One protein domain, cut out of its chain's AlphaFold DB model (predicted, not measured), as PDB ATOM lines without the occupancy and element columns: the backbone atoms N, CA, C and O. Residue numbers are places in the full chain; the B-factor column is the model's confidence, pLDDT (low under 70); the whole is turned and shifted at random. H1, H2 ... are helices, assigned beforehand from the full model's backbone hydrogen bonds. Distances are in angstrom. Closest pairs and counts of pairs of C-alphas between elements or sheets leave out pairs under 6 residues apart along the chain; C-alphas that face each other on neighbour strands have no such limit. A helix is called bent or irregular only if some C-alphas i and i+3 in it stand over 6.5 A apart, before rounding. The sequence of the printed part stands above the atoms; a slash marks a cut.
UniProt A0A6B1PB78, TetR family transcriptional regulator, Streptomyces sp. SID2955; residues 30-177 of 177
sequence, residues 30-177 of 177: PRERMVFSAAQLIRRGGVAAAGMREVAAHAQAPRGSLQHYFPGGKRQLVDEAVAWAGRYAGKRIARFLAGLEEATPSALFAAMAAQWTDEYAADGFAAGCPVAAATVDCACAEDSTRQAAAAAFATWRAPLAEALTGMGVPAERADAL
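Overview. This is residues 30 to 177 of the 177 residues of the protein "TetR family transcriptional regulator" of Streptomyces sp. SID2955 (UniProt A0A6B1PB78). Two long helices, H4 and H7, run side by side in the same direction. H1 crosses H4 towards its first residues with H2 and H3 nearby, the short H6 packs on H1, H4 and H7, H5 slants away from the far part of H4, and the short H8 packs on H7. The printed part has 148 residues with eight named helices, H1 to H8 in order, and no named strand; its class is all helix. It is compact, with a radius of gyration of the C-alphas of 16.8 A and spans of 51 by 34 by 26 A.

Along the chain. H1, residues 30 to 49, begins at C-alpha 30 (-51.348, 1.431, -36.113) and measures 19.8 A; it has a kink of 103 degrees near residue 43 and is irregular, with C-alphas 44 and 47 lying 9.3 A apart. H2 is residues 52 to 58, 10.0 A, and H3 residues 65 to 69, 6.2 A. H4, residues 73 to 98, is 38.1 A long and begins at C-alpha 73 (-46.556, -11.726, -28.656). H5 is residues 105 to 123, 27.6 A, and H6 residues 130 to 137, 10.4 A. H7, residues 143 to 166, is 34.7 A long. H8, residues 171 to 175, is 6.0 A long and ends at C-alpha 175 (-53.687, -25.436, -59.619).

Arrangement. H4 is the hub, touching H1, H5, H6 and H7. H4 and H7 run the same way at a shallow tilt of 8 degrees, closest at the C-alphas of Gly 90 and Trp 156, 4.0 A. H1 touches residues 77 to 85 of H4 about perpendicular, at 82 degrees, with Ala 39 and Ala 81 the closest C-alphas, 4.9 A. H5 touches residues 93 to 97 of H4 with its residues 108 to 112, opposite ways at a steep tilt of 56 degrees; the C-alphas of Phe 96 and Ala 111 are closest, 6.1 A. H6 touches H1, closest at the C-alphas of Arg 43 and Pro 130, 4.1 A. H6 and H7 form a helical hairpin at a tilt of 36 degrees, only just steep, closest at the C-alphas of Val 131 and Ala 149, 5.9 A. H2 touches H1, closest at the C-alphas of Ala 38 and Val 55, 5.5 A. H3 is close to but not clearly touching H1, H2 and H4. H8 touches H7, closest at the C-alphas of Ala 161 and Ala 174, 4.6 A. H5 is apart from H1 and H6, among others. Every O i to N i+4 pair is within hydrogen-bond range in H2, H3, H6 and H8, against 13 of 16 in H1, 21 of 22 in H4, 14 of 15 in H5 and 18 of 20 in H7.

Size, cuts and confidence. The two C-alphas farthest apart, those of Gly 64 and Gly 168, are 51.6 A from each other. The printed part has no cut and no long link, and Leu 177 is the chain's last residue. The model's confidence is low, under 70, at residues 138 to 145, of which 143 to 145 belong to H7; the mean pLDDT of the printed part is 87.7.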
ATOM      1  N   PRO A  30     -52.576   1.714 -36.871       86.56
ATOM      2  CA  PRO A  30     -51.348   1.431 -36.113       86.56
ATOM      3  C   PRO A  30     -50.948  -0.048 -36.115       86.56
ATOM      4  O   PRO A  30     -49.778  -0.383 -36.286       86.56
ATOM      5  N   ARG A  31     -51.942  -0.934 -36.000       90.25
ATOM      6  CA  ARG A  31     -51.777  -2.388 -36.072       90.25
ATOM      7  C   ARG A  31     -51.210  -2.853 -37.413       90.25
ATOM      8  O   ARG A  31     -50.228  -3.588 -37.436       90.25
ATOM      9  N   GLU A  32     -51.786  -2.395 -38.520       90.69
ATOM     10  CA  GLU A  32     -51.338  -2.757 -39.869       90.69
ATOM     11  C   GLU A  32     -49.928  -2.243 -40.166       90.69
ATOM     12  O   GLU A  32     -49.141  -2.972 -40.763       90.69
ATOM     13  N   ARG A  33     -49.563  -1.041 -39.698       92.00
ATOM     14  CA  ARG A  33     -48.190  -0.530 -39.849       92.00
ATOM     15  C   ARG A  33     -47.158  -1.396 -39.134       92.00
ATOM     16  O   ARG A  33     -46.056  -1.575 -39.651       92.00
ATOM     17  N   MET A  34     -47.501  -1.950 -37.970       93.88
ATOM     18  CA  MET A  34     -46.628  -2.893 -37.264       93.88
ATOM     19  C   MET A  34     -46.516  -4.226 -38.005       93.88
ATOM     20  O   MET A  34     -45.406  -4.729 -38.148       93.88
ATOM     21  N   VAL A  35     -47.617  -4.759 -38.544       95.06
ATOM     22  CA  VAL A  35     -47.586  -5.977 -39.379       95.06
ATOM     23  C   VAL A  35     -46.734  -5.764 -40.635       95.06
ATOM     24  O   VAL A  35     -45.869  -6.583 -40.944       95.06
ATOM     25  N   PHE A  36     -46.922  -4.637 -41.325       93.81
ATOM     26  CA  PHE A  36     -46.098  -4.239 -42.466       93.81
ATOM     27  C   PHE A  36     -44.621  -4.155 -42.075       93.81
ATOM     28  O   PHE A  36     -43.771  -4.773 -42.706       93.81
ATOM     29  N   SER A  37     -44.309  -3.446 -40.990       94.31
ATOM     30  CA  SER A  37     -42.935  -3.279 -40.507       94.31
ATOM     31  C   SER A  37     -42.280  -4.610 -40.146       94.31
ATOM     32  O   SER A  37     -41.123  -4.834 -40.490       94.31
ATOM     33  N   ALA A  38     -43.022  -5.525 -39.521       94.50
ATOM     34  CA  ALA A  38     -42.549  -6.879 -39.270       94.50
ATOM     35  C   ALA A  38     -42.215  -7.605 -40.579       94.50
ATOM     36  O   ALA A  38     -41.116  -8.137 -40.697       94.50
ATOM     37  N   ALA A  39     -43.082  -7.554 -41.595       93.44
ATOM     38  CA  ALA A  39     -42.788  -8.147 -42.901       93.44
ATOM     39  C   ALA A  39     -41.527  -7.539 -43.551       93.44
ATOM     40  O   ALA A  39     -40.701  -8.275 -44.096       93.44
ATOM     41  N   GLN A  40     -41.332  -6.219 -43.435       92.19
ATOM     42  CA  GLN A  40     -40.154  -5.516 -43.962       92.19
ATOM     43  C   GLN A  40     -38.848  -5.883 -43.239       92.19
ATOM     44  O   GLN A  40     -37.790  -5.921 -43.868       92.19
ATOM     45  N   LEU A  41     -38.905  -6.175 -41.939       92.75
ATOM     46  CA  LEU A  41     -37.747  -6.643 -41.174       92.75
ATOM     47  C   LEU A  41     -37.446  -8.118 -41.469       92.75
ATOM     48  O   LEU A  41     -36.295  -8.455 -41.748       92.75
ATOM     49  N   ILE A  42     -38.477  -8.973 -41.510       91.81
ATOM     50  CA  ILE A  42     -38.339 -10.404 -41.830       91.81
ATOM     51  C   ILE A  42     -37.681 -10.589 -43.191       91.81
ATOM     52  O   ILE A  42     -36.755 -11.383 -43.333       91.81
ATOM     53  N   ARG A  43     -38.107  -9.826 -44.203       89.31
ATOM     54  CA  ARG A  43     -37.546  -9.969 -45.550       89.31
ATOM     55  C   ARG A  43     -36.064  -9.595 -45.663       89.31
ATOM     56  O   ARG A  43     -35.451  -9.965 -46.657       89.31
ATOM     57  N   ARG A  44     -35.500  -8.853 -44.703       87.62
ATOM     58  CA  ARG A  44     -34.094  -8.400 -44.719       87.62
ATOM     59  C   ARG A  44     -33.190  -9.206 -43.790       87.62
ATOM     60  O   ARG A  44     -32.021  -9.384 -44.095       87.62
ATOM     61  N   GLY A  45     -33.710  -9.654 -42.648       85.94
ATOM     62  CA  GLY A  45     -32.901 -10.291 -41.602       85.94
ATOM     63  C   GLY A  45     -33.573 -11.477 -40.919       85.94
ATOM     64  O   GLY A  45     -33.183 -11.841 -39.811       85.94
ATOM     65  N   GLY A  46     -34.607 -12.043 -41.542       86.81
ATOM     66  CA  GLY A  46     -35.337 -13.182 -41.003       86.81
ATOM     67  C   GLY A  46     -36.224 -12.841 -39.803       86.81
ATOM     68  O   GLY A  46     -36.340 -11.697 -39.352       86.81
ATOM     69  N   VAL A  47     -36.870 -13.865 -39.256       87.94
ATOM     70  CA  VAL A  47     -37.755 -13.787 -38.084       87.94
ATOM     71  C   VAL A  47     -37.011 -13.253 -36.862       87.94
ATOM     72  O   VAL A  47     -37.595 -12.558 -36.022       87.94
ATOM     73  N   ALA A  48     -35.710 -13.525 -36.751       87.56
ATOM     74  CA  ALA A  48     -34.868 -12.986 -35.689       87.56
ATOM     75  C   ALA A  48     -34.853 -11.445 -35.689       87.56
ATOM     76  O   ALA A  48     -35.036 -10.852 -34.624       87.56
ATOM     77  N   ALA A  49     -34.749 -10.813 -36.866       88.25
ATOM     78  CA  ALA A  49     -34.710  -9.356 -37.016       88.25
ATOM     79  C   ALA A  49     -36.044  -8.656 -36.698       88.25
ATOM     80  O   ALA A  49     -36.055  -7.480 -36.336       88.25
ATOM     81  N   ALA A  50     -37.173  -9.365 -36.778       90.50
ATOM     82  CA  ALA A  50     -38.488  -8.837 -36.407       90.50
ATOM     83  C   ALA A  50     -38.773  -8.989 -34.905       90.50
ATOM     84  O   ALA A  50     -39.775  -9.572 -34.481       90.50
ATOM     85  N   GLY A  51     -37.863  -8.489 -34.071       90.75
ATOM     86  CA  GLY A  51     -38.118  -8.354 -32.644       90.75
ATOM     87  C   GLY A  51     -39.197  -7.303 -32.369       90.75
ATOM     88  O   GLY A  51     -39.397  -6.357 -33.130       90.75
ATOM     89  N   MET A  52     -39.938  -7.483 -31.274       91.31
ATOM     90  CA  MET A  52     -41.069  -6.612 -30.938       91.31
ATOM     91  C   MET A  52     -40.632  -5.139 -30.873       91.31
ATOM     92  O   MET A  52     -41.284  -4.267 -31.437       91.31
ATOM     93  N   ARG A  53     -39.487  -4.840 -30.251       90.12
ATOM     94  CA  ARG A  53     -38.998  -3.457 -30.103       90.12
ATOM     95  C   ARG A  53     -38.598  -2.843 -31.441       90.12
ATOM     96  O   ARG A  53     -38.906  -1.679 -31.685       90.12
ATOM     97  N   GLU A  54     -37.941  -3.630 -32.281       93.50
ATOM     98  CA  GLU A  54     -37.492  -3.264 -33.619       93.50
ATOM     99  C   GLU A  54     -38.698  -2.953 -34.510       93.50
ATOM    100  O   GLU A  54     -38.709  -1.935 -35.200       93.50
ATOM    101  N   VAL A  55     -39.763  -3.758 -34.412       93.88
ATOM    102  CA  VAL A  55     -41.014  -3.523 -35.142       93.88
ATOM    103  C   VAL A  55     -41.700  -2.237 -34.692       93.88
ATOM    104  O   VAL A  55     -42.094  -1.452 -35.550       93.88
ATOM    105  N   ALA A  56     -41.831  -1.974 -33.385       91.56
ATOM    106  CA  ALA A  56     -42.408  -0.704 -32.921       91.56
ATOM    107  C   ALA A  56     -41.597   0.502 -33.403       91.56
ATOM    108  O   ALA A  56     -42.182   1.492 -33.839       91.56
ATOM    109  N   ALA A  57     -40.266   0.411 -33.345       91.12
ATOM    110  CA  ALA A  57     -39.388   1.477 -33.813       91.12
ATOM    111  C   ALA A  57     -39.562   1.726 -35.319       91.12
ATOM    112  O   ALA A  57     -39.795   2.862 -35.724       91.12
ATOM    113  N   HIS A  58     -39.533   0.670 -36.135       92.69
ATOM    114  CA  HIS A  58     -39.724   0.768 -37.584       92.69
ATOM    115  C   HIS A  58     -41.128   1.281 -37.952       92.69
ATOM    116  O   HIS A  58     -41.274   2.107 -38.847       92.69
ATOM    117  N   ALA A  59     -42.164   0.845 -37.227       90.12
ATOM    118  CA  ALA A  59     -43.551   1.266 -37.434       90.12
ATOM    119  C   ALA A  59     -43.865   2.672 -36.898       90.12
ATOM    120  O   ALA A  59     -45.007   3.127 -37.028       90.12
ATOM    121  N   GLN A  60     -42.888   3.323 -36.251       88.44
ATOM    122  CA  GLN A  60     -43.052   4.592 -35.537       88.44
ATOM    123  C   GLN A  60     -44.227   4.537 -34.543       88.44
ATOM    124  O   GLN A  60     -45.023   5.468 -34.417       88.44
ATOM    125  N   ALA A  61     -44.370   3.399 -33.860       85.19
ATOM    126  CA  ALA A  61     -45.430   3.141 -32.896       85.19
ATOM    127  C   ALA A  61     -44.897   3.255 -31.453       85.19
ATOM    128  O   ALA A  61     -43.754   2.872 -31.181       85.19
ATOM    129  N   PRO A  62     -45.713   3.723 -30.489       82.75
ATOM    130  CA  PRO A  62     -45.341   3.684 -29.080       82.75
ATOM    131  C   PRO A  62     -45.046   2.248 -28.633       82.75
ATOM    132  O   PRO A  62     -45.804   1.325 -28.928       82.75
ATOM    133  N   ARG A  63     -43.969   2.045 -27.863       75.31
ATOM    134  CA  ARG A  63     -43.552   0.702 -27.408       75.31
ATOM    135  C   ARG A  63     -44.662  -0.064 -26.676       75.31
ATOM    136  O   ARG A  63     -44.764  -1.276 -26.834       75.31
ATOM    137  N   GLY A  64     -45.503   0.642 -25.913       78.88
ATOM    138  CA  GLY A  64     -46.629   0.051 -25.182       78.88
ATOM    139  C   GLY A  64     -47.762  -0.472 -26.074       78.88
ATOM    140  O   GLY A  64     -48.534  -1.324 -25.645       78.88
ATOM    141  N   SER A  65     -47.849  -0.027 -27.331       78.62
ATOM    142  CA  SER A  65     -48.925  -0.426 -28.243       78.62
ATOM    143  C   SER A  65     -48.836  -1.896 -28.665       78.62
ATOM    144  O   SER A  65     -49.855  -2.513 -28.954       78.62
ATOM    145  N   LEU A  66     -47.644  -2.495 -28.666       83.25
ATOM    146  CA  LEU A  66     -47.459  -3.871 -29.131       83.25
ATOM    147  C   LEU A  66     -48.171  -4.908 -28.265       83.25
ATOM    148  O   LEU A  66     -48.788  -5.817 -28.808       83.25
ATOM    149  N   GLN A  67     -48.112  -4.766 -26.940       82.50
ATOM    150  CA  GLN A  67     -48.797  -5.680 -26.020       82.50
ATOM    151  C   GLN A  67     -50.320  -5.575 -26.159       82.50
ATOM    152  O   GLN A  67     -51.019  -6.573 -26.030       82.50
ATOM    153  N   HIS A  68     -50.825  -4.379 -26.477       88.00
ATOM    154  CA  HIS A  68     -52.241  -4.150 -26.745       88.00
ATOM    155  C   HIS A  68     -52.699  -4.786 -28.069       88.00
ATOM    156  O   HIS A  68     -53.752  -5.414 -28.118       88.00
ATOM    157  N   TYR A  69     -51.915  -4.647 -29.144       88.56
ATOM    158  CA  TYR A  69     -52.303  -5.129 -30.478       88.56
ATOM    159  C   TYR A  69     -51.965  -6.598 -30.756       88.56
ATOM    160  O   TYR A  69     -52.619  -7.222 -31.599       88.56
ATOM    161  N   PHE A  70     -50.951  -7.129 -30.072       92.56
ATOM    162  CA  PHE A  70     -50.434  -8.485 -30.244       92.56
ATOM    163  C   PHE A  70     -50.272  -9.170 -28.875       92.56
ATOM    164  O   PHE A  70     -49.144  -9.399 -28.426       92.56
ATOM    165  N   PRO A  71     -51.380  -9.505 -28.184       91.06
ATOM    166  CA  PRO A  71     -51.330 -10.211 -26.901       91.06
ATOM    167  C   PRO A  71     -50.688 -11.605 -27.017       91.06
ATOM    168  O   PRO A  71     -50.109 -12.095 -26.053       91.06
ATOM    169  N   GLY A  72     -50.718 -12.219 -28.207       88.56
ATOM    170  CA  GLY A  72     -49.997 -13.455 -28.529       88.56
ATOM    171  C   GLY A  72     -48.493 -13.266 -28.781       88.56
ATOM    172  O   GLY A  72     -47.799 -14.216 -29.145       88.56
ATOM    173  N   GLY A  73     -47.976 -12.047 -28.604       90.88
ATOM    174  CA  GLY A  73     -46.556 -11.726 -28.656       90.88
ATOM    175  C   GLY A  73     -45.936 -11.812 -30.052       90.88
ATOM    176  O   GLY A  73     -46.602 -11.649 -31.076       90.88
ATOM    177  N   LYS A  74     -44.619 -12.064 -30.086       89.50
ATOM    178  CA  LYS A  74     -43.817 -12.084 -31.322       89.50
ATOM    179  C   LYS A  74     -44.349 -13.091 -32.344       89.50
ATOM    180  O   LYS A  74     -44.357 -12.783 -33.528       89.50
ATOM    181  N   ARG A  75     -44.812 -14.262 -31.896       87.62
ATOM    182  CA  ARG A  75     -45.334 -15.302 -32.794       87.62
ATOM    183  C   ARG A  75     -46.547 -14.806 -33.576       87.62
ATOM    184  O   ARG A  75     -46.517 -14.831 -34.797       87.62
ATOM    185  N   GLN A  76     -47.542 -14.252 -32.879       91.00
ATOM    186  CA  GLN A  76     -48.720 -13.666 -33.523       91.00
ATOM    187  C   GLN A  76     -48.323 -12.615 -34.572       91.00
ATOM    188  O   GLN A  76     -48.836 -12.617 -35.687       91.00
ATOM    189  N   LEU A  77     -47.389 -11.727 -34.227       91.56
ATOM    190  CA  LEU A  77     -46.913 -10.692 -35.141       91.56
ATOM    191  C   LEU A  77     -46.244 -11.277 -36.397       91.56
ATOM    192  O   LEU A  77     -46.473 -10.775 -37.497       91.56
ATOM    193  N   VAL A  78     -45.436 -12.328 -36.241       90.25
ATOM    194  CA  VAL A  78     -44.770 -13.020 -37.354       90.25
ATOM    195  C   VAL A  78     -45.791 -13.716 -38.250       90.25
ATOM    196  O   VAL A  78     -45.762 -13.504 -39.461       90.25
ATOM    197  N   ASP A  79     -46.729 -14.473 -37.679       89.31
ATOM    198  CA  ASP A  79     -47.762 -15.178 -38.449       89.31
ATOM    199  C   ASP A  79     -48.619 -14.190 -39.253       89.31
ATOM    200  O   ASP A  79     -48.904 -14.393 -40.435       89.31
ATOM    201  N   GLU A  80     -48.971 -13.056 -38.647       92.62
ATOM    202  CA  GLU A  80     -49.718 -12.004 -39.325       92.62
ATOM    203  C   GLU A  80     -48.908 -11.287 -40.405       92.62
ATOM    204  O   GLU A  80     -49.476 -10.922 -41.438       92.62
ATOM    205  N   ALA A  81     -47.599 -11.107 -40.209       92.81
ATOM    206  CA  ALA A  81     -46.702 -10.550 -41.218       92.81
ATOM    207  C   ALA A  81     -46.566 -11.481 -42.430       92.81
ATOM    208  O   ALA A  81     -46.628 -11.021 -43.573       92.81
ATOM    209  N   VAL A  82     -46.455 -12.792 -42.199       90.62
ATOM    210  CA  VAL A  82     -46.427 -13.817 -43.253       90.62
ATOM    211  C   VAL A  82     -47.756 -13.848 -44.007       90.62
ATOM    212  O   VAL A  82     -47.776 -13.785 -45.239       90.62
ATOM    213  N   ALA A  83     -48.881 -13.845 -43.288       91.00
ATOM    214  CA  ALA A  83     -50.205 -13.791 -43.898       91.00
ATOM    215  C   ALA A  83     -50.424 -12.488 -44.691       91.00
ATOM    216  O   ALA A  83     -51.010 -12.500 -45.776       91.00
ATOM    217  N   TRP A  84     -49.944 -11.353 -44.173       93.12
ATOM    218  CA  TRP A  84     -49.973 -10.074 -44.879       93.12
ATOM    219  C   TRP A  84     -49.163 -10.134 -46.175       93.12
ATOM    220  O   TRP A  84     -49.667  -9.699 -47.209       93.12
ATOM    221  N   ALA A  85     -47.969 -10.730 -46.152       91.19
ATOM    222  CA  ALA A  85     -47.138 -10.886 -47.340       91.19
ATOM    223  C   ALA A  85     -47.801 -11.771 -48.409       91.19
ATOM    224  O   ALA A  85     -47.776 -11.418 -49.588       91.19
ATOM    225  N   GLY A  86     -48.460 -12.865 -48.008       90.81
ATOM    226  CA  GLY A  86     -49.251 -13.701 -48.919       90.81
ATOM    227  C   GLY A  86     -50.380 -12.916 -49.596       90.81
ATOM    228  O   GLY A  86     -50.508 -12.929 -50.822       90.81
ATOM    229  N   ARG A  87     -51.151 -12.137 -48.821       91.75
ATOM    230  CA  ARG A  87     -52.198 -11.253 -49.372       91.75
ATOM    231  C   ARG A  87     -51.626 -10.160 -50.272       91.75
ATOM    232  O   ARG A  87     -52.240  -9.826 -51.283       91.75
ATOM    233  N   TYR A  88     -50.484  -9.581 -49.905       90.00
ATOM    234  CA  TYR A  88     -49.804  -8.572 -50.712       90.00
ATOM    235  C   TYR A  88     -49.424  -9.148 -52.079       90.00
ATOM    236  O   TYR A  88     -49.800  -8.574 -53.097       90.00
ATOM    237  N   ALA A  89     -48.767 -10.309 -52.109       88.94
ATOM    238  CA  ALA A  89     -48.398 -10.989 -53.346       88.94
ATOM    239  C   ALA A  89     -49.621 -11.338 -54.207       88.94
ATOM    240  O   ALA A  89     -49.629 -11.033 -55.397       88.94
ATOM    241  N   GLY A  90     -50.694 -11.868 -53.607       90.31
ATOM    242  CA  GLY A  90     -51.941 -12.139 -54.329       90.31
ATOM    243  C   GLY A  90     -52.536 -10.884 -54.981       90.31
ATOM    244  O   GLY A  90     -52.893 -10.896 -56.156       90.31
ATOM    245  N   LYS A  91     -52.554  -9.747 -54.267       91.19
ATOM    246  CA  LYS A  91     -53.009  -8.456 -54.820       91.19
ATOM    247  C   LYS A  91     -52.120  -7.934 -55.952       91.19
ATOM    248  O   LYS A  91     -52.605  -7.203 -56.816       91.19
ATOM    249  N   ARG A  92     -50.826  -8.280 -55.965       91.19
ATOM    250  CA  ARG A  92     -49.914  -7.881 -57.047       91.19
ATOM    251  C   ARG A  92     -50.278  -8.543 -58.372       91.19
ATOM    252  O   ARG A  92     -50.114  -7.880 -59.387       91.19
ATOM    253  N   ILE A  93     -50.840  -9.756 -58.368       93.06
ATOM    254  CA  ILE A  93     -51.291 -10.439 -59.594       93.06
ATOM    255  C   ILE A  93     -52.292  -9.577 -60.369       93.06
ATOM    256  O   ILE A  93     -52.058  -9.269 -61.534       93.06
ATOM    257  N   ALA A  94     -53.337  -9.078 -59.702       91.25
ATOM    258  CA  ALA A  94     -54.311  -8.174 -60.319       91.25
ATOM    259  C   ALA A  94     -53.664  -6.889 -60.867       91.25
ATOM    260  O   ALA A  94     -54.018  -6.420 -61.946       91.25
ATOM    261  N   ARG A  95     -52.676  -6.332 -60.151       92.25
ATOM    262  CA  ARG A  95     -51.931  -5.152 -60.614       92.25
ATOM    263  C   ARG A  95     -51.089  -5.445 -61.855       92.25
ATOM    264  O   ARG A  95     -50.995  -4.577 -62.715       92.25
ATOM    265  N   PHE A  96     -50.457  -6.615 -61.929       94.12
ATOM    266  CA  PHE A  96     -49.689  -7.007 -63.106       94.12
ATOM    267  C   PHE A  96     -50.605  -7.143 -64.310       94.12
ATOM    268  O   PHE A  96     -50.347  -6.488 -65.309       94.12
ATOM    269  N   LEU A  97     -51.711  -7.879 -64.170       93.75
ATOM    270  CA  LEU A  97     -52.708  -8.055 -65.228       93.75
ATOM    271  C   LEU A  97     -53.238  -6.721 -65.758       93.75
ATOM    272  O   LEU A  97     -53.281  -6.522 -66.964       93.75
ATOM    273  N   ALA A  98     -53.578  -5.785 -64.867       93.62
ATOM    274  CA  ALA A  98     -54.065  -4.462 -65.254       93.62
ATOM    275  C   ALA A  98     -53.029  -3.615 -66.020       93.62
ATOM    276  O   ALA A  98     -53.399  -2.628 -66.649       93.62
ATOM    277  N   GLY A  99     -51.741  -3.960 -65.929       92.94
ATOM    278  CA  GLY A  99     -50.656  -3.286 -66.638       92.94
ATOM    279  C   GLY A  99     -50.216  -3.974 -67.931       92.94
ATOM    280  O   GLY A  99     -49.303  -3.466 -68.576       92.94
ATOM    281  N   LEU A 100     -50.804  -5.120 -68.295       93.81
ATOM    282  CA  LEU A 100     -50.468  -5.826 -69.532       93.81
ATOM    283  C   LEU A 100     -51.277  -5.273 -70.708       93.81
ATOM    284  O   LEU A 100     -52.484  -5.077 -70.595       93.81
ATOM    285  N   GLU A 101     -50.619  -5.089 -71.852       92.69
ATOM    286  CA  GLU A 101     -51.303  -4.805 -73.123       92.69
ATOM    287  C   GLU A 101     -52.086  -6.031 -73.612       92.69
ATOM    288  O   GLU A 101     -53.223  -5.913 -74.063       92.69
ATOM    289  N   GLU A 102     -51.494  -7.219 -73.458       93.38
ATOM    290  CA  GLU A 102     -52.123  -8.502 -73.749       93.38
ATOM    291  C   GLU A 102     -51.916  -9.462 -72.572       93.38
ATOM    292  O   GLU A 102     -50.788  -9.726 -72.137       93.38
ATOM    293  N   ALA A 103     -53.018 -10.000 -72.047       93.50
ATOM    294  CA  ALA A 103     -52.991 -10.948 -70.943       93.50
ATOM    295  C   ALA A 103     -52.602 -12.345 -71.450       93.50
ATOM    296  O   ALA A 103     -53.453 -13.151 -71.821       93.50
ATOM    297  N   THR A 104     -51.299 -12.628 -71.447       96.44
ATOM    298  CA  THR A 104     -50.747 -13.961 -71.725       96.44
ATOM    299  C   THR A 104     -49.991 -14.503 -70.508       96.44
ATOM    300  O   THR A 104     -49.441 -13.717 -69.724       96.44
ATOM    301  N   PRO A 105     -49.896 -15.839 -70.332       95.81
ATOM    302  CA  PRO A 105     -49.152 -16.418 -69.216       95.81
ATOM    303  C   PRO A 105     -47.700 -15.930 -69.155       95.81
ATOM    304  O   PRO A 105     -47.204 -15.581 -68.086       95.81
ATOM    305  N   SER A 106     -47.025 -15.850 -70.306       95.81
ATOM    306  CA  SER A 106     -45.647 -15.362 -70.403       95.81
ATOM    307  C   SER A 106     -45.524 -13.896 -69.991       95.81
ATOM    308  O   SER A 106     -44.612 -13.564 -69.233       95.81
ATOM    309  N   ALA A 107     -46.444 -13.031 -70.426       96.31
ATOM    310  CA  ALA A 107     -46.443 -11.620 -70.052       96.31
ATOM    311  C   ALA A 107     -46.674 -11.422 -68.544       96.31
ATOM    312  O   ALA A 107     -45.990 -10.607 -67.923       96.31
ATOM    313  N   LEU A 108     -47.560 -12.213 -67.926       95.44
ATOM    314  CA  LEU A 108     -47.771 -12.176 -66.476       95.44
ATOM    315  C   LEU A 108     -46.496 -12.559 -65.710       95.44
ATOM    316  O   LEU A 108     -46.066 -11.814 -64.827       95.44
ATOM    317  N   PHE A 109     -45.856 -13.677 -66.063       94.81
ATOM    318  CA  PHE A 109     -44.610 -14.092 -65.409       94.81
ATOM    319  C   PHE A 109     -43.462 -13.105 -65.654       94.81
ATOM    320  O   PHE A 109     -42.680 -12.844 -64.739       94.81
ATOM    321  N   ALA A 110     -43.384 -12.505 -66.845       95.25
ATOM    322  CA  ALA A 110     -42.409 -11.460 -67.142       95.25
ATOM    323  C   ALA A 110     -42.623 -10.217 -66.261       95.25
ATOM    324  O   ALA A 110     -41.664  -9.709 -65.684       95.25
ATOM    325  N   ALA A 111     -43.871  -9.769 -66.082       94.75
ATOM    326  CA  ALA A 111     -44.198  -8.645 -65.203       94.75
ATOM    327  C   ALA A 111     -43.881  -8.940 -63.724       94.75
ATOM    328  O   ALA A 111     -43.374  -8.071 -63.009       94.75
ATOM    329  N   MET A 112     -44.132 -10.172 -63.271       93.06
ATOM    330  CA  MET A 112     -43.757 -10.626 -61.928       93.06
ATOM    331  C   MET A 112     -42.236 -10.599 -61.725       93.06
ATOM    332  O   MET A 112     -41.763 -10.049 -60.732       93.06
ATOM    333  N   ALA A 113     -41.469 -11.148 -62.673       92.31
ATOM    334  CA  ALA A 113     -40.009 -11.170 -62.609       92.31
ATOM    335  C   ALA A 113     -39.407  -9.756 -62.666       92.31
ATOM    336  O   ALA A 113     -38.527  -9.433 -61.868       92.31
ATOM    337  N   ALA A 114     -39.932  -8.895 -63.545       91.94
ATOM    338  CA  ALA A 114     -39.486  -7.513 -63.691       91.94
ATOM    339  C   ALA A 114     -39.598  -6.728 -62.377       91.94
ATOM    340  O   ALA A 114     -38.692  -5.969 -62.047       91.94
ATOM    341  N   GLN A 115     -40.650  -6.957 -61.576       89.12
ATOM    342  CA  GLN A 115     -40.763  -6.333 -60.255       89.12
ATOM    343  C   GLN A 115     -39.545  -6.640 -59.371       89.12
ATOM    344  O   GLN A 115     -39.004  -5.729 -58.745       89.12
ATOM    345  N   TRP A 116     -39.137  -7.908 -59.288       85.88
ATOM    346  CA  TRP A 116     -37.994  -8.299 -58.461       85.88
ATOM    347  C   TRP A 116     -36.683  -7.772 -59.026       85.88
ATOM    348  O   TRP A 116     -35.841  -7.307 -58.265       85.88
ATOM    349  N   THR A 117     -36.516  -7.802 -60.348       88.25
ATOM    350  CA  THR A 117     -35.330  -7.238 -61.001       88.25
ATOM    351  C   THR A 117     -35.197  -5.743 -60.714       88.25
ATOM    352  O   THR A 117     -34.121  -5.304 -60.314       88.25
ATOM    353  N   ASP A 118     -36.286  -4.980 -60.837       87.75
ATOM    354  CA  ASP A 118     -36.312  -3.548 -60.527       87.75
ATOM    355  C   ASP A 118     -36.007  -3.280 -59.044       87.75
ATOM    356  O   ASP A 118     -35.266  -2.355 -58.715       87.75
ATOM    357  N   GLU A 119     -36.554  -4.101 -58.141       84.50
ATOM    358  CA  GLU A 119     -36.294  -4.020 -56.698       84.50
ATOM    359  C   GLU A 119     -34.824  -4.265 -56.363       84.50
ATOM    360  O   GLU A 119     -34.218  -3.468 -55.651       84.50
ATOM    361  N   TYR A 120     -34.222  -5.320 -56.911       85.12
ATOM    362  CA  TYR A 120     -32.813  -5.620 -56.668       85.12
ATOM    363  C   TYR A 120     -31.871  -4.600 -57.305       85.12
ATOM    364  O   TYR A 120     -30.835  -4.283 -56.722       85.12
ATOM    365  N   ALA A 121     -32.224  -4.059 -58.471       87.62
ATOM    366  CA  ALA A 121     -31.441  -3.009 -59.112       87.62
ATOM    367  C   ALA A 121     -31.448  -1.704 -58.298       87.62
ATOM    368  O   ALA A 121     -30.438  -1.002 -58.265       87.62
ATOM    369  N   ALA A 122     -32.566  -1.378 -57.643       84.69
ATOM    370  CA  ALA A 122     -32.708  -0.157 -56.854       84.69
ATOM    371  C   ALA A 122     -32.140  -0.283 -55.430       84.69
ATOM    372  O   ALA A 122     -31.423   0.610 -54.979       84.69
ATOM    373  N   ASP A 123     -32.453  -1.379 -54.737       79.75
ATOM    374  CA  ASP A 123     -32.229  -1.526 -53.291       79.75
ATOM    375  C   ASP A 123     -31.118  -2.538 -52.947       79.75
ATOM    376  O   ASP A 123     -30.794  -2.753 -51.775       79.75
ATOM    377  N   GLY A 124     -30.519  -3.165 -53.964       82.31
ATOM    378  CA  GLY A 124     -29.537  -4.235 -53.816       82.31
ATOM    379  C   GLY A 124     -30.161  -5.580 -53.427       82.31
ATOM    380  O   GLY A 124     -31.372  -5.742 -53.309       82.31
ATOM    381  N   PHE A 125     -29.312  -6.581 -53.195       81.06
ATOM    382  CA  PHE A 125     -29.724  -7.982 -53.014       81.06
ATOM    383  C   PHE A 125     -30.009  -8.378 -51.556       81.06
ATOM    384  O   PHE A 125     -30.127  -9.557 -51.237       81.06
ATOM    385  N   ALA A 126     -30.108  -7.403 -50.650       77.12
ATOM    386  CA  ALA A 126     -30.222  -7.654 -49.214       77.12
ATOM    387  C   ALA A 126     -31.642  -8.031 -48.748       77.12
ATOM    388  O   ALA A 126     -31.824  -8.402 -47.592       77.12
ATOM    389  N   ALA A 127     -32.661  -7.894 -49.602       78.44
ATOM    390  CA  ALA A 127     -34.053  -8.047 -49.197       78.44
ATOM    391  C   ALA A 127     -34.784  -9.091 -50.049       78.44
ATOM    392  O   ALA A 127     -35.023  -8.878 -51.231       78.44
ATOM    393  N   GLY A 128     -35.185 -10.202 -49.435       81.38
ATOM    394  CA  GLY A 128     -35.852 -11.321 -50.098       81.38
ATOM    395  C   GLY A 128     -37.374 -11.330 -49.931       81.38
ATOM    396  O   GLY A 128     -38.033 -10.292 -49.798       81.38
ATOM    397  N   CYS A 129     -37.938 -12.540 -49.933       82.69
ATOM    398  CA  CYS A 129     -39.350 -12.794 -49.660       82.69
ATOM    399  C   CYS A 129     -39.557 -13.084 -48.161       82.69
ATOM    400  O   CYS A 129     -38.951 -14.027 -47.647       82.69
ATOM    401  N   PRO A 130     -40.432 -12.346 -47.452       79.44
ATOM    402  CA  PRO A 130     -40.674 -12.583 -46.028       79.44
ATOM    403  C   PRO A 130     -41.310 -13.953 -45.746       79.44
ATOM    404  O   PRO A 130     -41.034 -14.537 -44.704       79.44
ATOM    405  N   VAL A 131     -42.104 -14.502 -46.677       82.69
ATOM    406  CA  VAL A 131     -42.669 -15.860 -46.555       82.69
ATOM    407  C   VAL A 131     -41.552 -16.908 -46.602       82.69
ATOM    408  O   VAL A 131     -41.516 -17.804 -45.764       82.69
ATOM    409  N   ALA A 132     -40.606 -16.772 -47.539       83.25
ATOM    410  CA  ALA A 132     -39.475 -17.691 -47.655       83.25
ATOM    411  C   ALA A 132     -38.539 -17.593 -46.441       83.25
ATOM    412  O   ALA A 132     -38.182 -18.618 -45.869       83.25
ATOM    413  N   ALA A 133     -38.213 -16.374 -46.001       83.50
ATOM    414  CA  ALA A 133     -37.387 -16.149 -44.817       83.50
ATOM    415  C   ALA A 133     -38.024 -16.754 -43.552       83.50
ATOM    416  O   ALA A 133     -37.356 -17.473 -42.816       83.50
ATOM    417  N   ALA A 134     -39.332 -16.553 -43.345       81.12
ATOM    418  CA  ALA A 134     -40.049 -17.188 -42.240       81.12
ATOM    419  C   ALA A 134     -40.091 -18.718 -42.359       81.12
ATOM    420  O   ALA A 134     -39.969 -19.414 -41.357       81.12
ATOM    421  N   THR A 135     -40.212 -19.253 -43.576       81.25
ATOM    422  CA  THR A 135     -40.190 -20.706 -43.805       81.25
ATOM    423  C   THR A 135     -38.836 -21.316 -43.447       81.25
ATOM    424  O   THR A 135     -38.802 -22.368 -42.821       81.25
ATOM    425  N   VAL A 136     -37.728 -20.669 -43.827       77.50
ATOM    426  CA  VAL A 136     -36.366 -21.152 -43.543       77.50
ATOM    427  C   VAL A 136     -36.063 -21.081 -42.050       77.50
ATOM    428  O   VAL A 136     -35.649 -22.080 -41.467       77.50
ATOM    429  N   ASP A 137     -36.336 -19.943 -41.414       71.25
ATOM    430  CA  ASP A 137     -36.052 -19.745 -39.988       71.25
ATOM    431  C   ASP A 137     -36.906 -20.649 -39.090       71.25
ATOM    432  O   ASP A 137     -36.478 -21.051 -38.007       71.25
ATOM    433  N   CYS A 138     -38.114 -20.997 -39.541       65.69
ATOM    434  CA  CYS A 138     -39.035 -21.861 -38.811       65.69
ATOM    435  C   CYS A 138     -39.054 -23.304 -39.331       65.69
ATOM    436  O   CYS A 138     -39.808 -24.124 -38.817       65.69
ATOM    437  N   ALA A 139     -38.186 -23.676 -40.279       57.94
ATOM    438  CA  ALA A 139     -38.035 -25.072 -40.699       57.94
ATOM    439  C   ALA A 139     -37.640 -25.983 -39.517       57.94
ATOM    440  O   ALA A 139     -37.967 -27.172 -39.521       57.94
ATOM    441  N   CYS A 140     -37.006 -25.401 -38.491       51.56
ATOM    442  CA  CYS A 140     -36.636 -26.046 -37.232       51.56
ATOM    443  C   CYS A 140     -37.592 -25.754 -36.053       51.56
ATOM    444  O   CYS A 140     -37.341 -26.259 -34.961       51.56
ATOM    445  N   ALA A 141     -38.659 -24.960 -36.226       53.91
ATOM    446  CA  ALA A 141     -39.549 -24.529 -35.140       53.91
ATOM    447  C   ALA A 141     -41.039 -24.710 -35.494       53.91
ATOM    448  O   ALA A 141     -41.511 -24.076 -36.424       53.91
ATOM    449  N   GLU A 142     -41.737 -25.544 -34.706       57.12
ATOM    450  CA  GLU A 142     -43.201 -25.717 -34.519       57.12
ATOM    451  C   GLU A 142     -44.174 -25.652 -35.732       57.12
ATOM    452  O   GLU A 142     -44.080 -24.846 -36.651       57.12
ATOM    453  N   ASP A 143     -45.243 -26.455 -35.671       64.94
ATOM    454  CA  ASP A 143     -46.232 -26.624 -36.753       64.94
ATOM    455  C   ASP A 143     -46.979 -25.345 -37.185       64.94
ATOM    456  O   ASP A 143     -47.444 -25.255 -38.321       64.94
ATOM    457  N   SER A 144     -47.094 -24.343 -36.308       66.62
ATOM    458  CA  SER A 144     -47.926 -23.148 -36.544       66.62
ATOM    459  C   SER A 144     -47.390 -22.221 -37.642       66.62
ATOM    460  O   SER A 144     -48.140 -21.824 -38.536       66.62
ATOM    461  N   THR A 145     -46.089 -21.927 -37.664       64.31
ATOM    462  CA  THR A 145     -45.513 -21.046 -38.693       64.31
ATOM    463  C   THR A 145     -45.403 -21.748 -40.047       64.31
ATOM    464  O   THR A 145     -45.591 -21.117 -41.089       64.31
ATOM    465  N   ARG A 146     -45.214 -23.076 -40.060       72.56
ATOM    466  CA  ARG A 146     -45.335 -23.888 -41.283       72.56
ATOM    467  C   ARG A 146     -46.731 -23.759 -41.896       72.56
ATOM    468  O   ARG A 146     -46.849 -23.568 -43.106       72.56
ATOM    469  N   GLN A 147     -47.778 -23.819 -41.071       80.25
ATOM    470  CA  GLN A 147     -49.159 -23.611 -41.520       80.25
ATOM    471  C   GLN A 147     -49.375 -22.186 -42.046       80.25
ATOM    472  O   GLN A 147     -49.979 -22.023 -43.104       80.25
ATOM    473  N   ALA A 148     -48.837 -21.163 -41.373       79.62
ATOM    474  CA  ALA A 148     -48.930 -19.777 -41.833       79.62
ATOM    475  C   ALA A 148     -48.237 -19.563 -43.193       79.62
ATOM    476  O   ALA A 148     -48.798 -18.916 -44.078       79.62
ATOM    477  N   ALA A 149     -47.054 -20.151 -43.393       80.81
ATOM    478  CA  ALA A 149     -46.351 -20.110 -44.671       80.81
ATOM    479  C   ALA A 149     -47.145 -20.832 -45.772       80.81
ATOM    480  O   ALA A 149     -47.377 -20.256 -46.834       80.81
ATOM    481  N   ALA A 150     -47.631 -22.050 -45.506       84.88
ATOM    482  CA  ALA A 150     -48.462 -22.802 -46.447       84.88
ATOM    483  C   ALA A 150     -49.741 -22.034 -46.828       84.88
ATOM    484  O   ALA A 150     -50.087 -21.947 -48.008       84.88
ATOM    485  N   ALA A 151     -50.402 -21.408 -45.851       88.12
ATOM    486  CA  ALA A 151     -51.566 -20.560 -46.081       88.12
ATOM    487  C   ALA A 151     -51.218 -19.315 -46.912       88.12
ATOM    488  O   ALA A 151     -51.989 -18.934 -47.794       88.12
ATOM    489  N   ALA A 152     -50.056 -18.694 -46.689       88.19
ATOM    490  CA  ALA A 152     -49.593 -17.560 -47.486       88.19
ATOM    491  C   ALA A 152     -49.320 -17.955 -48.947       88.19
ATOM    492  O   ALA A 152     -49.770 -17.249 -49.852       88.19
ATOM    493  N   PHE A 153     -48.670 -19.101 -49.185       87.19
ATOM    494  CA  PHE A 153     -48.490 -19.653 -50.533       87.19
ATOM    495  C   PHE A 153     -49.838 -19.963 -51.192       87.19
ATOM    496  O   PHE A 153     -50.076 -19.558 -52.324       87.19
ATOM    497  N   ALA A 154     -50.762 -20.630 -50.496       88.88
ATOM    498  CA  ALA A 154     -52.104 -20.886 -51.025       88.88
ATOM    499  C   ALA A 154     -52.845 -19.583 -51.381       88.88
ATOM    500  O   ALA A 154     -53.438 -19.482 -52.453       88.88
ATOM    501  N   THR A 155     -52.733 -18.561 -50.528       90.69
ATOM    502  CA  THR A 155     -53.372 -17.253 -50.725       90.69
ATOM    503  C   THR A 155     -52.899 -16.558 -52.000       90.69
ATOM    504  O   THR A 155     -53.717 -15.958 -52.692       90.69
ATOM    505  N   TRP A 156     -51.603 -16.609 -52.327       89.50
ATOM    506  CA  TRP A 156     -51.118 -15.978 -53.559       89.50
ATOM    507  C   TRP A 156     -51.335 -16.846 -54.800       89.50
ATOM    508  O   TRP A 156     -51.350 -16.315 -55.909       89.50
ATOM    509  N   ARG A 157     -51.482 -18.171 -54.636       91.69
ATOM    510  CA  ARG A 157     -51.567 -19.105 -55.770       91.69
ATOM    511  C   ARG A 157     -52.950 -19.068 -56.383       91.69
ATOM    512  O   ARG A 157     -53.052 -19.077 -57.599       91.69
ATOM    513  N   ALA A 158     -53.985 -18.929 -55.555       93.00
ATOM    514  CA  ALA A 158     -55.366 -18.816 -56.009       93.00
ATOM    515  C   ALA A 158     -55.573 -17.746 -57.110       93.00
ATOM    516  O   ALA A 158     -56.011 -18.116 -58.197       93.00
ATOM    517  N   PRO A 159     -55.197 -16.461 -56.926       94.31
ATOM    518  CA  PRO A 159     -55.376 -15.454 -57.978       94.31
ATOM    519  C   PRO A 159     -54.481 -15.686 -59.204       94.31
ATOM    520  O   PRO A 159     -54.831 -15.263 -60.302       94.31
ATOM    521  N   LEU A 160     -53.329 -16.348 -59.046       94.56
ATOM    522  CA  LEU A 160     -52.480 -16.723 -60.179       94.56
ATOM    523  C   LEU A 160     -53.122 -17.847 -61.005       94.56
ATOM    524  O   LEU A 160     -53.170 -17.748 -62.228       94.56
ATOM    525  N   ALA A 161     -53.645 -18.883 -60.352       95.56
ATOM    526  CA  ALA A 161     -54.339 -19.989 -61.005       95.56
ATOM    527  C   ALA A 161     -55.614 -19.513 -61.721       95.56
ATOM    528  O   ALA A 161     -55.857 -19.881 -62.872       95.56
ATOM    529  N   GLU A 162     -56.377 -18.620 -61.084       95.19
ATOM    530  CA  GLU A 162     -57.540 -17.962 -61.686       95.19
ATOM    531  C   GLU A 162     -57.146 -17.169 -62.939       95.19
ATOM    532  O   GLU A 162     -57.739 -17.352 -64.003       95.19
ATOM    533  N   ALA A 163     -56.093 -16.350 -62.847       95.31
ATOM    534  CA  ALA A 163     -55.591 -15.578 -63.978       95.31
ATOM    535  C   ALA A 163     -55.173 -16.476 -65.150       95.31
ATOM    536  O   ALA A 163     -55.536 -16.215 -66.295       95.31
ATOM    537  N   LEU A 164     -54.426 -17.547 -64.875       96.50
ATOM    538  CA  LEU A 164     -53.960 -18.484 -65.899       96.50
ATOM    539  C   LEU A 164     -55.114 -19.243 -66.551       96.50
ATOM    540  O   LEU A 164     -55.119 -19.408 -67.772       96.50
ATOM    541  N   THR A 165     -56.111 -19.644 -65.766       96.69
ATOM    542  CA  THR A 165     -57.331 -20.272 -66.288       96.69
ATOM    543  C   THR A 165     -58.091 -19.304 -67.196       96.69
ATOM    544  O   THR A 165     -58.502 -19.686 -68.291       96.69
ATOM    545  N   GLY A 166     -58.191 -18.026 -66.811       95.12
ATOM    546  CA  GLY A 166     -58.755 -16.964 -67.652       95.12
ATOM    547  C   GLY A 166     -57.991 -16.733 -68.964       95.12
ATOM    548  O   GLY A 166     -58.573 -16.266 -69.938       95.12
ATOM    549  N   MET A 167     -56.714 -17.119 -69.017       95.81
ATOM    550  CA  MET A 167     -55.867 -17.098 -70.215       95.81
ATOM    551  C   MET A 167     -55.874 -18.428 -70.997       95.81
ATOM    552  O   MET A 167     -55.075 -18.610 -71.914       95.81
ATOM    553  N   GLY A 168     -56.751 -19.373 -70.644       95.62
ATOM    554  CA  GLY A 168     -56.914 -20.648 -71.348       95.62
ATOM    555  C   GLY A 168     -55.971 -21.771 -70.901       95.62
ATOM    556  O   GLY A 168     -55.903 -22.808 -71.562       95.62
ATOM    557  N   VAL A 169     -55.245 -21.610 -69.789       96.44
ATOM    558  CA  VAL A 169     -54.482 -22.716 -69.188       96.44
ATOM    559  C   VAL A 169     -55.457 -23.702 -68.525       96.44
ATOM    560  O   VAL A 169     -56.344 -23.265 -67.794       96.44
ATOM    561  N   PRO A 170     -55.314 -25.027 -68.728       96.50
ATOM    562  CA  PRO A 170     -56.156 -26.006 -68.043       96.50
ATOM    563  C   PRO A 170     -56.056 -25.882 -66.518       96.50
ATOM    564  O   PRO A 170     -54.947 -25.798 -65.990       96.50
ATOM    565  N   ALA A 171     -57.196 -25.939 -65.822       92.38
ATOM    566  CA  ALA A 171     -57.275 -25.754 -64.368       92.38
ATOM    567  C   ALA A 171     -56.335 -26.694 -63.595       92.38
ATOM    568  O   ALA A 171     -55.582 -26.237 -62.746       92.38
ATOM    569  N   GLU A 172     -56.262 -27.974 -63.979       92.75
ATOM    570  CA  GLU A 172     -55.333 -28.947 -63.378       92.75
ATOM    571  C   GLU A 172     -53.871 -28.471 -63.427       92.75
ATOM    572  O   GLU A 172     -53.113 -28.637 -62.474       92.75
ATOM    573  N   ARG A 173     -53.475 -27.821 -64.529       92.81
ATOM    574  CA  ARG A 173     -52.122 -27.285 -64.705       92.81
ATOM    575  C   ARG A 173     -51.918 -25.956 -63.981       92.81
ATOM    576  O   ARG A 173     -50.784 -25.642 -63.634       92.81
ATOM    577  N   ALA A 174     -52.977 -25.169 -63.811       91.88
ATOM    578  CA  ALA A 174     -52.949 -23.899 -63.095       91.88
ATOM    579  C   ALA A 174     -52.901 -24.106 -61.568       91.88
ATOM    580  O   ALA A 174     -52.163 -23.403 -60.881       91.88
ATOM    581  N   ASP A 175     -53.615 -25.107 -61.049       87.75
ATOM    582  CA  ASP A 175     -53.687 -25.436 -59.619       87.75
ATOM    583  C   ASP A 175     -52.432 -26.158 -59.096       87.75
ATOM    584  O   ASP A 175     -52.143 -26.116 -57.897       87.75
ATOM    585  N   ALA A 176     -51.668 -26.795 -59.990       87.25
ATOM    586  CA  ALA A 176     -50.424 -27.503 -59.674       87.25
ATOM    587  C   ALA A 176     -49.205 -26.587 -59.411       87.25
ATOM    588  O   ALA A 176     -48.103 -27.094 -59.192       87.25
ATOM    589  N   LEU A 177     -49.386 -25.261 -59.461       77.00
ATOM    590  CA  LEU A 177     -48.363 -24.260 -59.121       77.00
ATOM    591  C   LEU A 177     -48.016 -24.214 -57.627       77.00
ATOM    592  O   LEU A 177     -48.832 -24.657 -56.784       77.00
TER     593      LEU A 177